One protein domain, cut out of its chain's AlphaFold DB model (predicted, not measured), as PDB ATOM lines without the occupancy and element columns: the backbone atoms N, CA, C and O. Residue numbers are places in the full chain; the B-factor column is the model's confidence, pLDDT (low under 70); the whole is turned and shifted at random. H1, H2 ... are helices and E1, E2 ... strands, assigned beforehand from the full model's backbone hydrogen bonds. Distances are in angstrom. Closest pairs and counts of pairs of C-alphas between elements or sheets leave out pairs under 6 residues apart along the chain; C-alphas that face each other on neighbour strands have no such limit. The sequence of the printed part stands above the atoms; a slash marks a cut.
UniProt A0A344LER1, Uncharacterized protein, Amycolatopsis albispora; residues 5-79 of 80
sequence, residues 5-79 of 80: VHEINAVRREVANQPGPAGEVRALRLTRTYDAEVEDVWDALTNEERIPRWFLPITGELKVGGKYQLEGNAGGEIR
ATOM      1  N   VAL A   5     -27.103  -4.026  30.491       91.38
ATOM      2  CA  VAL A   5     -26.299  -2.797  30.511       91.38
ATOM      3  C   VAL A   5     -26.991  -1.717  29.690       91.38
ATOM      4  O   VAL A   5     -27.086  -0.574  30.140       91.38
ATOM      5  N   HIS A   6     -27.527  -2.084  28.524       90.38
ATOM      6  CA  HIS A   6     -28.360  -1.191  27.728       90.38
ATOM      7  C   HIS A   6     -29.560  -0.675  28.534       90.38
ATOM      8  O   HIS A   6     -29.761   0.535  28.631       90.38
ATOM      9  N   GLU A   7     -30.302  -1.571  29.192       90.12
ATOM     10  CA  GLU A   7     -31.483  -1.209  29.984       90.12
ATOM     11  C   GLU A   7     -31.157  -0.287  31.170       90.12
ATOM     12  O   GLU A   7     -31.906   0.647  31.472       90.12
ATOM     13  N   ILE A   8     -30.019  -0.503  31.837       90.44
ATOM     14  CA  ILE A   8     -29.562   0.375  32.921       90.44
ATOM     15  C   ILE A   8     -29.266   1.780  32.387       90.44
ATOM     16  O   ILE A   8     -29.703   2.761  33.002       90.44
ATOM     17  N   ASN A   9     -28.560   1.868  31.257       93.06
ATOM     18  CA  ASN A   9     -28.135   3.126  30.642       93.06
ATOM     19  C   ASN A   9     -29.286   3.898  29.983       93.06
ATOM     20  O   ASN A   9     -29.233   5.124  29.917       93.06
ATOM     21  N   ALA A  10     -30.342   3.211  29.543       94.44
ATOM     22  CA  ALA A  10     -31.526   3.824  28.942       94.44
ATOM     23  C   ALA A  10     -32.349   4.683  29.926       94.44
ATOM     24  O   ALA A  10     -33.239   5.427  29.509       94.44
ATOM     25  N   VAL A  11     -32.075   4.587  31.232       96.69
ATOM     26  CA  VAL A  11     -32.808   5.307  32.277       96.69
ATOM     27  C   VAL A  11     -31.915   6.365  32.925       96.69
ATOM     28  O   VAL A  11     -30.942   6.050  33.615       96.69
ATOM     29  N   ARG A  12     -32.299   7.637  32.799       96.88
ATOM     30  CA  ARG A  12     -31.721   8.740  33.580       96.88
ATOM     31  C   ARG A  12     -32.334   8.760  34.978       96.88
ATOM     32  O   ARG A  12     -33.547   8.611  35.125       96.88
ATOM     33  N   ARG A  13     -31.493   8.943  36.001       97.38
ATOM     34  CA  ARG A  13     -31.878   8.901  37.420       97.38
ATOM     35  C   ARG A  13     -31.379  10.144  38.133       97.38
ATOM     36  O   ARG A  13     -30.194  10.454  38.065       97.38
ATOM     37  N   GLU A  14     -32.274  10.828  38.827       97.38
ATOM     38  CA  GLU A  14     -31.954  12.035  39.588       97.38
ATOM     39  C   GLU A  14     -32.586  11.963  40.972       97.38
ATOM     40  O   GLU A  14     -33.723  11.513  41.111       97.38
ATOM     41  N   VAL A  15     -31.860  12.426  41.992       97.19
ATOM     42  CA  VAL A  15     -32.367  12.532  43.364       97.19
ATOM     43  C   VAL A  15     -32.371  13.996  43.783       97.19
ATOM     44  O   VAL A  15     -31.356  14.677  43.654       97.19
ATOM     45  N   ALA A  16     -33.499  14.473  44.305       94.81
ATOM     46  CA  ALA A  16     -33.664  15.854  44.759       94.81
ATOM     47  C   ALA A  16     -34.394  15.927  46.107       94.81
ATOM     48  O   ALA A  16     -35.133  15.016  46.476       94.81
ATOM     49  N   ASN A  17     -34.197  17.021  46.842       95.88
ATOM     50  CA  ASN A  17     -35.062  17.375  47.967       95.88
ATOM     51  C   ASN A  17     -36.352  18.005  47.455       95.88
ATOM     52  O   ASN A  17     -36.304  18.842  46.554       95.88
ATOM     53  N   GLN A  18     -37.484  17.646  48.055       92.50
ATOM     54  CA  GLN A  18     -38.753  18.326  47.818       92.50
ATOM     55  C   GLN A  18     -39.603  18.389  49.095       92.50
ATOM     56  O   GLN A  18     -39.497  17.500  49.944       92.50
ATOM     57  N   PRO A  19     -40.478  19.398  49.239       92.31
ATOM     58  CA  PRO A  19     -41.487  19.403  50.291       92.31
ATOM     59  C   PRO A  19     -42.434  18.205  50.144       92.31
ATOM     60  O   PRO A  19     -42.897  17.902  49.045       92.31
ATOM     61  N   GLY A  20     -42.742  17.536  51.250       87.62
ATOM     62  CA  GLY A  20     -43.724  16.461  51.319       87.62
ATOM     63  C   GLY A  20     -44.679  16.626  52.507       87.62
ATOM     64  O   GLY A  20     -44.478  17.497  53.355       87.62
ATOM     65  N   PRO A  21     -45.723  15.782  52.606       81.56
ATOM     66  CA  PRO A  21     -46.752  15.906  53.644       81.56
ATOM     67  C   PRO A  21     -46.228  15.798  55.085       81.56
ATOM     68  O   PRO A  21     -46.855  16.315  56.001       81.56
ATOM     69  N   ALA A  22     -45.093  15.123  55.284       85.88
ATOM     70  CA  ALA A  22     -44.466  14.892  56.587       85.88
ATOM     71  C   ALA A  22     -43.161  15.695  56.787       85.88
ATOM     72  O   ALA A  22     -42.370  15.363  57.668       85.88
ATOM     73  N   GLY A  23     -42.915  16.726  55.968       91.50
ATOM     74  CA  GLY A  23     -41.664  17.499  55.956       91.50
ATOM     75  C   GLY A  23     -40.869  17.310  54.661       91.50
ATOM     76  O   GLY A  23     -41.421  16.877  53.651       91.50
ATOM     77  N   GLU A  24     -39.579  17.658  54.660       94.19
ATOM     78  CA  GLU A  24     -38.716  17.406  53.498       94.19
ATOM     79  C   GLU A  24     -38.626  15.905  53.189       94.19
ATOM     80  O   GLU A  24     -38.361  15.084  54.067       94.19
ATOM     81  N   VAL A  25     -38.800  15.553  51.915       94.69
ATOM     82  CA  VAL A  25     -38.629  14.192  51.404       94.69
ATOM     83  C   VAL A  25     -37.580  14.162  50.295       94.69
ATOM     84  O   VAL A  25     -37.352  15.148  49.590       94.69
ATOM     85  N   ARG A  26     -36.948  13.001  50.108       95.12
ATOM     86  CA  ARG A  26     -36.082  12.734  48.954       95.12
ATOM     87  C   ARG A  26     -36.937  12.194  47.809       95.12
ATOM     88  O   ARG A  26     -37.616  11.184  47.966       95.12
ATOM     89  N   ALA A  27     -36.898  12.864  46.666       94.06
ATOM     90  CA  ALA A  27     -37.560  12.458  45.434       94.06
ATOM     91  C   ALA A  27     -36.573  11.724  44.528       94.06
ATOM     92  O   ALA A  27     -35.485  12.244  44.290       94.06
ATOM     93  N   LEU A  28     -36.966  10.575  43.977       96.31
ATOM     94  CA  LEU A  28     -36.267   9.935  42.864       96.31
ATOM     95  C   LEU A  28     -37.048  10.202  41.573       96.31
ATOM     96  O   LEU A  28     -38.225   9.856  41.482       96.31
ATOM     97  N   ARG A  29     -36.396  10.792  40.570       95.81
ATOM     98  CA  ARG A  29     -36.935  10.968  39.218       95.81
ATOM     99  C   ARG A  29     -36.270   9.970  38.277       95.81
ATOM    100  O   ARG A  29     -35.043   9.925  38.192       95.81
ATOM    101  N   LEU A  30     -37.091   9.199  37.569       96.19
ATOM    102  CA  LEU A  30     -36.671   8.292  36.503       96.19
ATOM    103  C   LEU A  30     -37.179   8.835  35.166       96.19
ATOM    104  O   LEU A  30     -38.362   9.142  35.047       96.19
ATOM    105  N   THR A  31     -36.301   8.921  34.169       96.75
ATOM    106  CA  THR A  31     -36.666   9.316  32.801       96.75
ATOM    107  C   THR A  31     -36.149   8.274  31.822       96.75
ATOM    108  O   THR A  31     -34.964   7.940  31.850       96.75
ATOM    109  N   ARG A  32     -37.025   7.782  30.945       95.50
ATOM    110  CA  ARG A  32     -36.695   6.852  29.863       95.50
ATOM    111  C   ARG A  32     -37.440   7.258  28.598       95.50
ATOM    112  O   ARG A  32     -38.615   7.605  28.674       95.50
ATOM    113  N   THR A  33     -36.752   7.190  27.464       95.44
ATOM    114  CA  THR A  33     -37.359   7.358  26.139       95.44
ATOM    115  C   THR A  33     -37.755   5.991  25.596       95.44
ATOM    116  O   THR A  33     -36.980   5.039  25.702       95.44
ATOM    117  N   TYR A  34     -38.951   5.904  25.020       94.19
ATOM    118  CA  TYR A  34     -39.445   4.722  24.324       94.19
ATOM    119  C   TYR A  34     -39.673   5.065  22.856       94.19
ATOM    120  O   TYR A  34     -40.126   6.166  22.547       94.19
ATOM    121  N   ASP A  35     -39.359   4.123  21.972       96.00
ATOM    122  CA  ASP A  35     -39.746   4.172  20.561       96.00
ATOM    123  C   ASP A  35     -41.190   3.663  20.431       96.00
ATOM    124  O   ASP A  35     -41.443   2.524  20.043       96.00
ATOM    125  N   ALA A  36     -42.126   4.461  20.943       96.75
ATOM    126  CA  ALA A  36     -43.555   4.173  20.982       96.75
ATOM    127  C   ALA A  36     -44.343   5.486  21.010       96.75
ATOM    128  O   ALA A  36     -43.852   6.499  21.517       96.75
ATOM    129  N   GLU A  37     -45.577   5.449  20.515       98.12
ATOM    130  CA  GLU A  37     -46.486   6.590  20.585       98.12
ATOM    131  C   GLU A  37     -46.855   6.911  22.041       98.12
ATOM    132  O   GLU A  37     -46.874   6.043  22.924       98.12
ATOM    133  N   VAL A  38     -47.166   8.181  22.309       98.00
ATOM    134  CA  VAL A  38     -47.504   8.650  23.663       98.00
ATOM    135  C   VAL A  38     -48.738   7.923  24.196       98.00
ATOM    136  O   VAL A  38     -48.777   7.550  25.369       98.00
ATOM    137  N   GLU A  39     -49.718   7.678  23.334       98.44
ATOM    138  CA  GLU A  39     -50.963   6.976  23.627       98.44
ATOM    139  C   GLU A  39     -50.707   5.529  24.066       98.44
ATOM    140  O   GLU A  39     -51.322   5.059  25.023       98.44
ATOM    141  N   ASP A  40     -49.749   4.844  23.436       98.25
ATOM    142  CA  ASP A  40     -49.406   3.459  23.768       98.25
ATOM    143  C   ASP A  40     -48.738   3.341  25.138       98.25
ATOM    144  O   ASP A  40     -48.995   2.380  25.879       98.25
ATOM    145  N   VAL A  41     -47.884   4.314  25.475       98.00
ATOM    146  CA  VAL A  41     -47.254   4.414  26.796       98.00
ATOM    147  C   VAL A  41     -48.300   4.794  27.842       98.00
ATOM    148  O   VAL A  41     -48.334   4.194  28.914       98.00
ATOM    149  N   TRP A  42     -49.187   5.741  27.539       98.00
ATOM    150  CA  TRP A  42     -50.250   6.159  28.451       98.00
ATOM    151  C   TRP A  42     -51.215   5.017  28.786       98.00
ATOM    152  O   TRP A  42     -51.507   4.780  29.960       98.00
ATOM    153  N   ASP A  43     -51.655   4.262  27.782       98.25
ATOM    154  CA  ASP A  43     -52.517   3.093  27.966       98.25
ATOM    155  C   ASP A  43     -51.791   1.993  28.769       98.25
ATOM    156  O   ASP A  43     -52.373   1.408  29.678       98.25
ATOM    157  N   ALA A  44     -50.481   1.785  28.569       98.12
ATOM    158  CA  ALA A  44     -49.698   0.866  29.406       98.12
ATOM    159  C   ALA A  44     -49.635   1.275  30.893       98.12
ATOM    160  O   ALA A  44     -49.494   0.406  31.757       98.12
ATOM    161  N   LEU A  45     -49.712   2.577  31.189       96.62
ATOM    162  CA  LEU A  45     -49.634   3.131  32.544       96.62
ATOM    163  C   LEU A  45     -50.993   3.245  33.246       96.62
ATOM    164  O   LEU A  45     -51.016   3.376  34.469       96.62
ATOM    165  N   THR A  46     -52.107   3.239  32.509       96.69
ATOM    166  CA  THR A  46     -53.431   3.590  33.060       96.69
ATOM    167  C   THR A  46     -54.507   2.527  32.866       96.69
ATOM    168  O   THR A  46     -55.485   2.528  33.610       96.69
ATOM    169  N   ASN A  47     -54.329   1.596  31.927       97.38
ATOM    170  CA  ASN A  47     -55.291   0.533  31.663       97.38
ATOM    171  C   ASN A  47     -55.081  -0.655  32.612       97.38
ATOM    172  O   ASN A  47     -54.004  -1.258  32.642       97.38
ATOM    173  N   GLU A  48     -56.123  -1.021  33.358       96.88
ATOM    174  CA  GLU A  48     -56.091  -2.110  34.342       96.88
ATOM    175  C   GLU A  48     -55.735  -3.477  33.750       96.88
ATOM    176  O   GLU A  48     -55.159  -4.311  34.444       96.88
ATOM    177  N   GLU A  49     -55.986  -3.696  32.459       97.12
ATOM    178  CA  GLU A  49     -55.619  -4.928  31.757       97.12
ATOM    179  C   GLU A  49     -54.162  -4.923  31.255       97.12
ATOM    180  O   GLU A  49     -53.596  -5.974  30.926       97.12
ATOM    181  N   ARG A  50     -53.529  -3.744  31.157       98.12
ATOM    182  CA  ARG A  50     -52.146  -3.601  30.669       98.12
ATOM    183  C   ARG A  50     -51.125  -3.386  31.772       98.12
ATOM    184  O   ARG A  50     -50.018  -3.906  31.635       98.12
ATOM    185  N   ILE A  51     -51.481  -2.694  32.854       97.94
ATOM    186  CA  ILE A  51     -50.602  -2.493  34.018       97.94
ATOM    187  C   ILE A  51     -50.013  -3.830  34.523       97.94
ATOM    188  O   ILE A  51     -48.790  -3.904  34.670       97.94
ATOM    189  N   PRO A  52     -50.789  -4.928  34.685       97.56
ATOM    190  CA  PRO A  52     -50.266  -6.194  35.208       97.56
ATOM    191  C   PRO A  52     -49.242  -6.887  34.297       97.56
ATOM    192  O   PRO A  52     -48.593  -7.845  34.709       97.56
ATOM    193  N   ARG A  53     -49.083  -6.438  33.044       97.31
ATOM    194  CA  ARG A  53     -48.095  -7.010  32.113       97.31
ATOM    195  C   ARG A  53     -46.660  -6.630  32.479       97.31
ATOM    196  O   ARG A  53     -45.733  -7.311  32.052       97.31
ATOM    197  N   TRP A  54     -46.473  -5.541  33.226       95.44
ATOM    198  CA  TRP A  54     -45.151  -5.029  33.604       95.44
ATOM    199  C   TRP A  54     -45.060  -4.576  35.071       95.44
ATOM    200  O   TRP A  54     -43.957  -4.357  35.573       95.44
ATOM    201  N   PHE A  55     -46.192  -4.463  35.769       97.19
ATOM    202  CA  PHE A  55     -46.277  -4.109  37.182       97.19
ATOM    203  C   PHE A  55     -47.253  -5.033  37.932       97.19
ATOM    204  O   PHE A  55     -47.695  -6.047  37.398       97.19
ATOM    205  N   LEU A  56     -47.551  -4.733  39.198       97.75
ATOM    206  CA  LEU A  56     -48.439  -5.557  40.023       97.75
ATOM    207  C   LEU A  56     -49.905  -5.472  39.552       97.75
ATOM    208  O   LEU A  56     -50.317  -4.413  39.067       97.75
ATOM    209  N   PRO A  57     -50.713  -6.536  39.748       97.69
ATOM    210  CA  PRO A  57     -52.161  -6.472  39.578       97.69
ATOM    211  C   PRO A  57     -52.775  -5.323  40.384       97.69
ATOM    212  O   PRO A  57     -52.389  -5.083  41.533       97.69
ATOM    213  N   ILE A  58     -53.730  -4.618  39.778       98.19
ATOM    214  CA  ILE A  58     -54.370  -3.427  40.342       98.19
ATOM    215  C   ILE A  58     -55.893  -3.558  40.279       98.19
ATOM    216  O   ILE A  58     -56.435  -4.095  39.320       98.19
ATOM    217  N   THR A  59     -56.584  -3.065  41.305       97.81
ATOM    218  CA  THR A  59     -58.054  -2.996  41.363       97.81
ATOM    219  C   THR A  59     -58.510  -1.670  41.974       97.81
ATOM    220  O   THR A  59     -57.729  -0.996  42.651       97.81
ATOM    221  N   GLY A  60     -59.772  -1.288  41.761       97.00
ATOM    222  CA  GLY A  60     -60.393  -0.138  42.423       97.00
ATOM    223  C   GLY A  60     -61.270   0.708  41.502       97.00
ATOM    224  O   GLY A  60     -61.710   0.266  40.448       97.00
ATOM    225  N   GLU A  61     -61.526   1.947  41.915       97.81
ATOM    226  CA  GLU A  61     -62.206   2.955  41.101       97.81
ATOM    227  C   GLU A  61     -61.136   3.796  40.393       97.81
ATOM    228  O   GLU A  61     -60.716   4.841  40.891       97.81
ATOM    229  N   LEU A  62     -60.642   3.306  39.253       96.81
ATOM    230  CA  LEU A  62     -59.452   3.831  38.566       96.81
ATOM    231  C   LEU A  62     -59.736   5.098  37.742       96.81
ATOM    232  O   LEU A  62     -59.555   5.151  36.529       96.81
ATOM    233  N   LYS A  63     -60.202   6.144  38.420       96.06
ATOM    234  CA  LYS A  63     -60.420   7.488  37.871       96.06
ATOM    235  C   LYS A  63     -60.058   8.541  38.915       96.06
ATOM    236  O   LYS A  63     -59.939   8.233  40.097       96.06
ATOM    237  N   VAL A  64     -59.907   9.795  38.491       97.31
ATOM    238  CA  VAL A  64     -59.611  10.918  39.398       97.31
ATOM    239  C   VAL A  64     -60.649  10.999  40.524       97.31
ATOM    240  O   VAL A  64     -61.852  10.946  40.271       97.31
ATOM    241  N   GLY A  65     -60.171  11.126  41.763       97.44
ATOM    242  CA  GLY A  65     -60.969  11.100  42.993       97.44
ATOM    243  C   GLY A  65     -61.351   9.695  43.475       97.44
ATOM    244  O   GLY A  65     -61.901   9.552  44.565       97.44
ATOM    245  N   GLY A  66     -61.067   8.661  42.684       98.00
ATOM    246  CA  GLY A  66     -61.264   7.268  43.057       98.00
ATOM    247  C   GLY A  66     -60.087   6.694  43.848       98.00
ATOM    248  O   GLY A  66     -59.152   7.396  44.245       98.00
ATOM    249  N   LYS A  67     -60.132   5.384  44.092       98.25
ATOM    250  CA  LYS A  67     -59.134   4.654  44.889       98.25
ATOM    251  C   LYS A  67     -58.537   3.502  44.099       98.25
ATOM    252  O   LYS A  67     -59.240   2.884  43.307       98.25
ATOM    253  N   TYR A  68     -57.281   3.176  44.380       98.06
ATOM    254  CA  TYR A  68     -56.584   2.030  43.803       98.06
ATOM    255  C   TYR A  68     -55.986   1.138  44.895       98.06
ATOM    256  O   TYR A  68     -55.624   1.612  45.976       98.06
ATOM    257  N   GLN A  69     -55.837  -0.145  44.585       98.31
ATOM    258  CA  GLN A  69     -55.146  -1.123  45.411       98.31
ATOM    259  C   GLN A  69     -54.286  -2.029  44.527       98.31
ATOM    260  O   GLN A  69     -54.810  -2.679  43.622       98.31
ATOM    261  N   LEU A  70     -52.984  -2.091  44.814       98.19
ATOM    262  CA  LEU A  70     -52.068  -3.068  44.219       98.19
ATOM    263  C   LEU A  70     -52.068  -4.348  45.057       98.19
ATOM    264  O   LEU A  70     -52.024  -4.286  46.291       98.19
ATOM    265  N   GLU A  71     -52.106  -5.510  44.415       97.94
ATOM    266  CA  GLU A  71     -52.143  -6.789  45.126       97.94
ATOM    267  C   GLU A  71     -50.886  -6.986  45.992       97.94
ATOM    268  O   GLU A  71     -49.754  -6.858  45.523       97.94
ATOM    269  N   GLY A  72     -51.086  -7.254  47.289       97.25
ATOM    270  CA  GLY A  72     -49.999  -7.461  48.253       97.25
ATOM    271  C   GLY A  72     -49.123  -6.230  48.528       97.25
ATOM    272  O   GLY A  72     -48.056  -6.374  49.121       97.25
ATOM    273  N   ASN A  73     -49.533  -5.032  48.096       97.38
ATOM    274  CA  ASN A  73     -48.720  -3.820  48.193       97.38
ATOM    275  C   ASN A  73     -49.573  -2.579  48.533       97.38
ATOM    276  O   ASN A  73     -50.669  -2.684  49.084       97.38
ATOM    277  N   ALA A  74     -49.047  -1.386  48.268       95.00
ATOM    278  CA  ALA A  74     -49.680  -0.119  48.593       95.00
ATOM    279  C   ALA A  74     -51.020   0.094  47.862       95.00
ATOM    280  O   ALA A  74     -51.197  -0.278  46.700       95.00
ATOM    281  N   GLY A  75     -51.938   0.773  48.549       97.38
ATOM    282  CA  GLY A  75     -53.155   1.353  47.986       97.38
ATOM    283  C   GLY A  75     -53.229   2.849  48.286       97.38
ATOM    284  O   GLY A  75     -52.478   3.363  49.121       97.38
ATOM    285  N   GLY A  76     -54.123   3.559  47.604       97.12
ATOM    286  CA  GLY A  76     -54.230   5.007  47.745       97.12
ATOM    287  C   GLY A  76     -55.394   5.631  46.984       97.12
ATOM    288  O   GLY A  76     -56.277   4.948  46.470       97.12
ATOM    289  N   GLU A  77     -55.388   6.960  46.939       97.94
ATOM    290  CA  GLU A  77     -56.352   7.786  46.208       97.94
ATOM    291  C   GLU A  77     -55.702   8.341  44.937       97.94
ATOM    292  O   GLU A  77     -54.547   8.780  44.965       97.94
ATOM    293  N   ILE A  78     -56.450   8.359  43.836       97.00
ATOM    294  CA  ILE A  78     -56.020   8.968  42.578       97.00
ATOM    295  C   ILE A  78     -56.335  10.462  42.641       97.00
ATOM    296  O   ILE A  78     -57.484  10.883  42.517       97.00
ATOM    297  N   ARG A  79     -55.295  11.268  42.847       93.88
ATOM    298  CA  ARG A  79     -55.401  12.726  42.983       93.88
ATOM    299  C   ARG A  79     -55.426  13.420  41.617       93.88
ATOM    300  O   ARG A  79     -55.103  12.813  40.600       93.88
TER     301      ARG A  79
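What this domain is: This is residues 5 to 79 of the 80 residues of an uncharacterized protein of Amycolatopsis albispora (UniProt A0A344LER1). Picture an open C-shaped frame with an empty middle: the small antiparallel sheet E3-E4-E5 on one side, the long two-stranded hairpin E1-E2 on the other, and H2 between them along the chain. Short H1 sits at the E1 start of the hairpin, and residues 35 to 42 stick out. The printed part has 75 residues with two named helices and five named strands, in the order H1 E1 E2 H2 E3 E4 E5, mixed in class. It is loose, with a radius of gyration of the C-alphas of 15.1 A, and spans 37 by 35 by 23 A.

Where its parts are: Find C-alpha 58 at (-54.370, -3.427, 40.342), where E3, residues 58 to 60, begins; E4 is residues 67 to 70, and E5, residues 75 to 77, ends at C-alpha 77 at (-56.352, 7.786, 46.208). H2 is residues 38 to 46, 12.2 A long. E2, residues 23 to 32, runs 28.6 A, and E1, residues 11 to 20, runs 24.6 A and bends by 66 degrees at residue 17. H1, residues 5 to 9, starts at (-26.299, -2.797, 30.511).

How they stand to each other: E3, E4 and E5 form a meander, each strand the antiparallel neighbour of the one before; look for N 59 and O 69 at 2.9 A, and N 68 and O 76 at 2.9 A. H2 is not on this sheet. In the antiparallel hairpin E1 and E2, at 159 degrees, N 12 and O 31 are 2.8 A apart. E1 and E2 are apart from E3, E4 and E5, and H1 is apart from H2. Every O i to N i+4 pair is within hydrogen-bond range in H1 and H2.

The domain as a whole: The two C-alphas farthest apart, of Val 5 and Gly 65, are 39.4 A apart. The printed part has no cut; the link from H2 to E3, 11 residues, is long. No printed residue is under 70 in pLDDT.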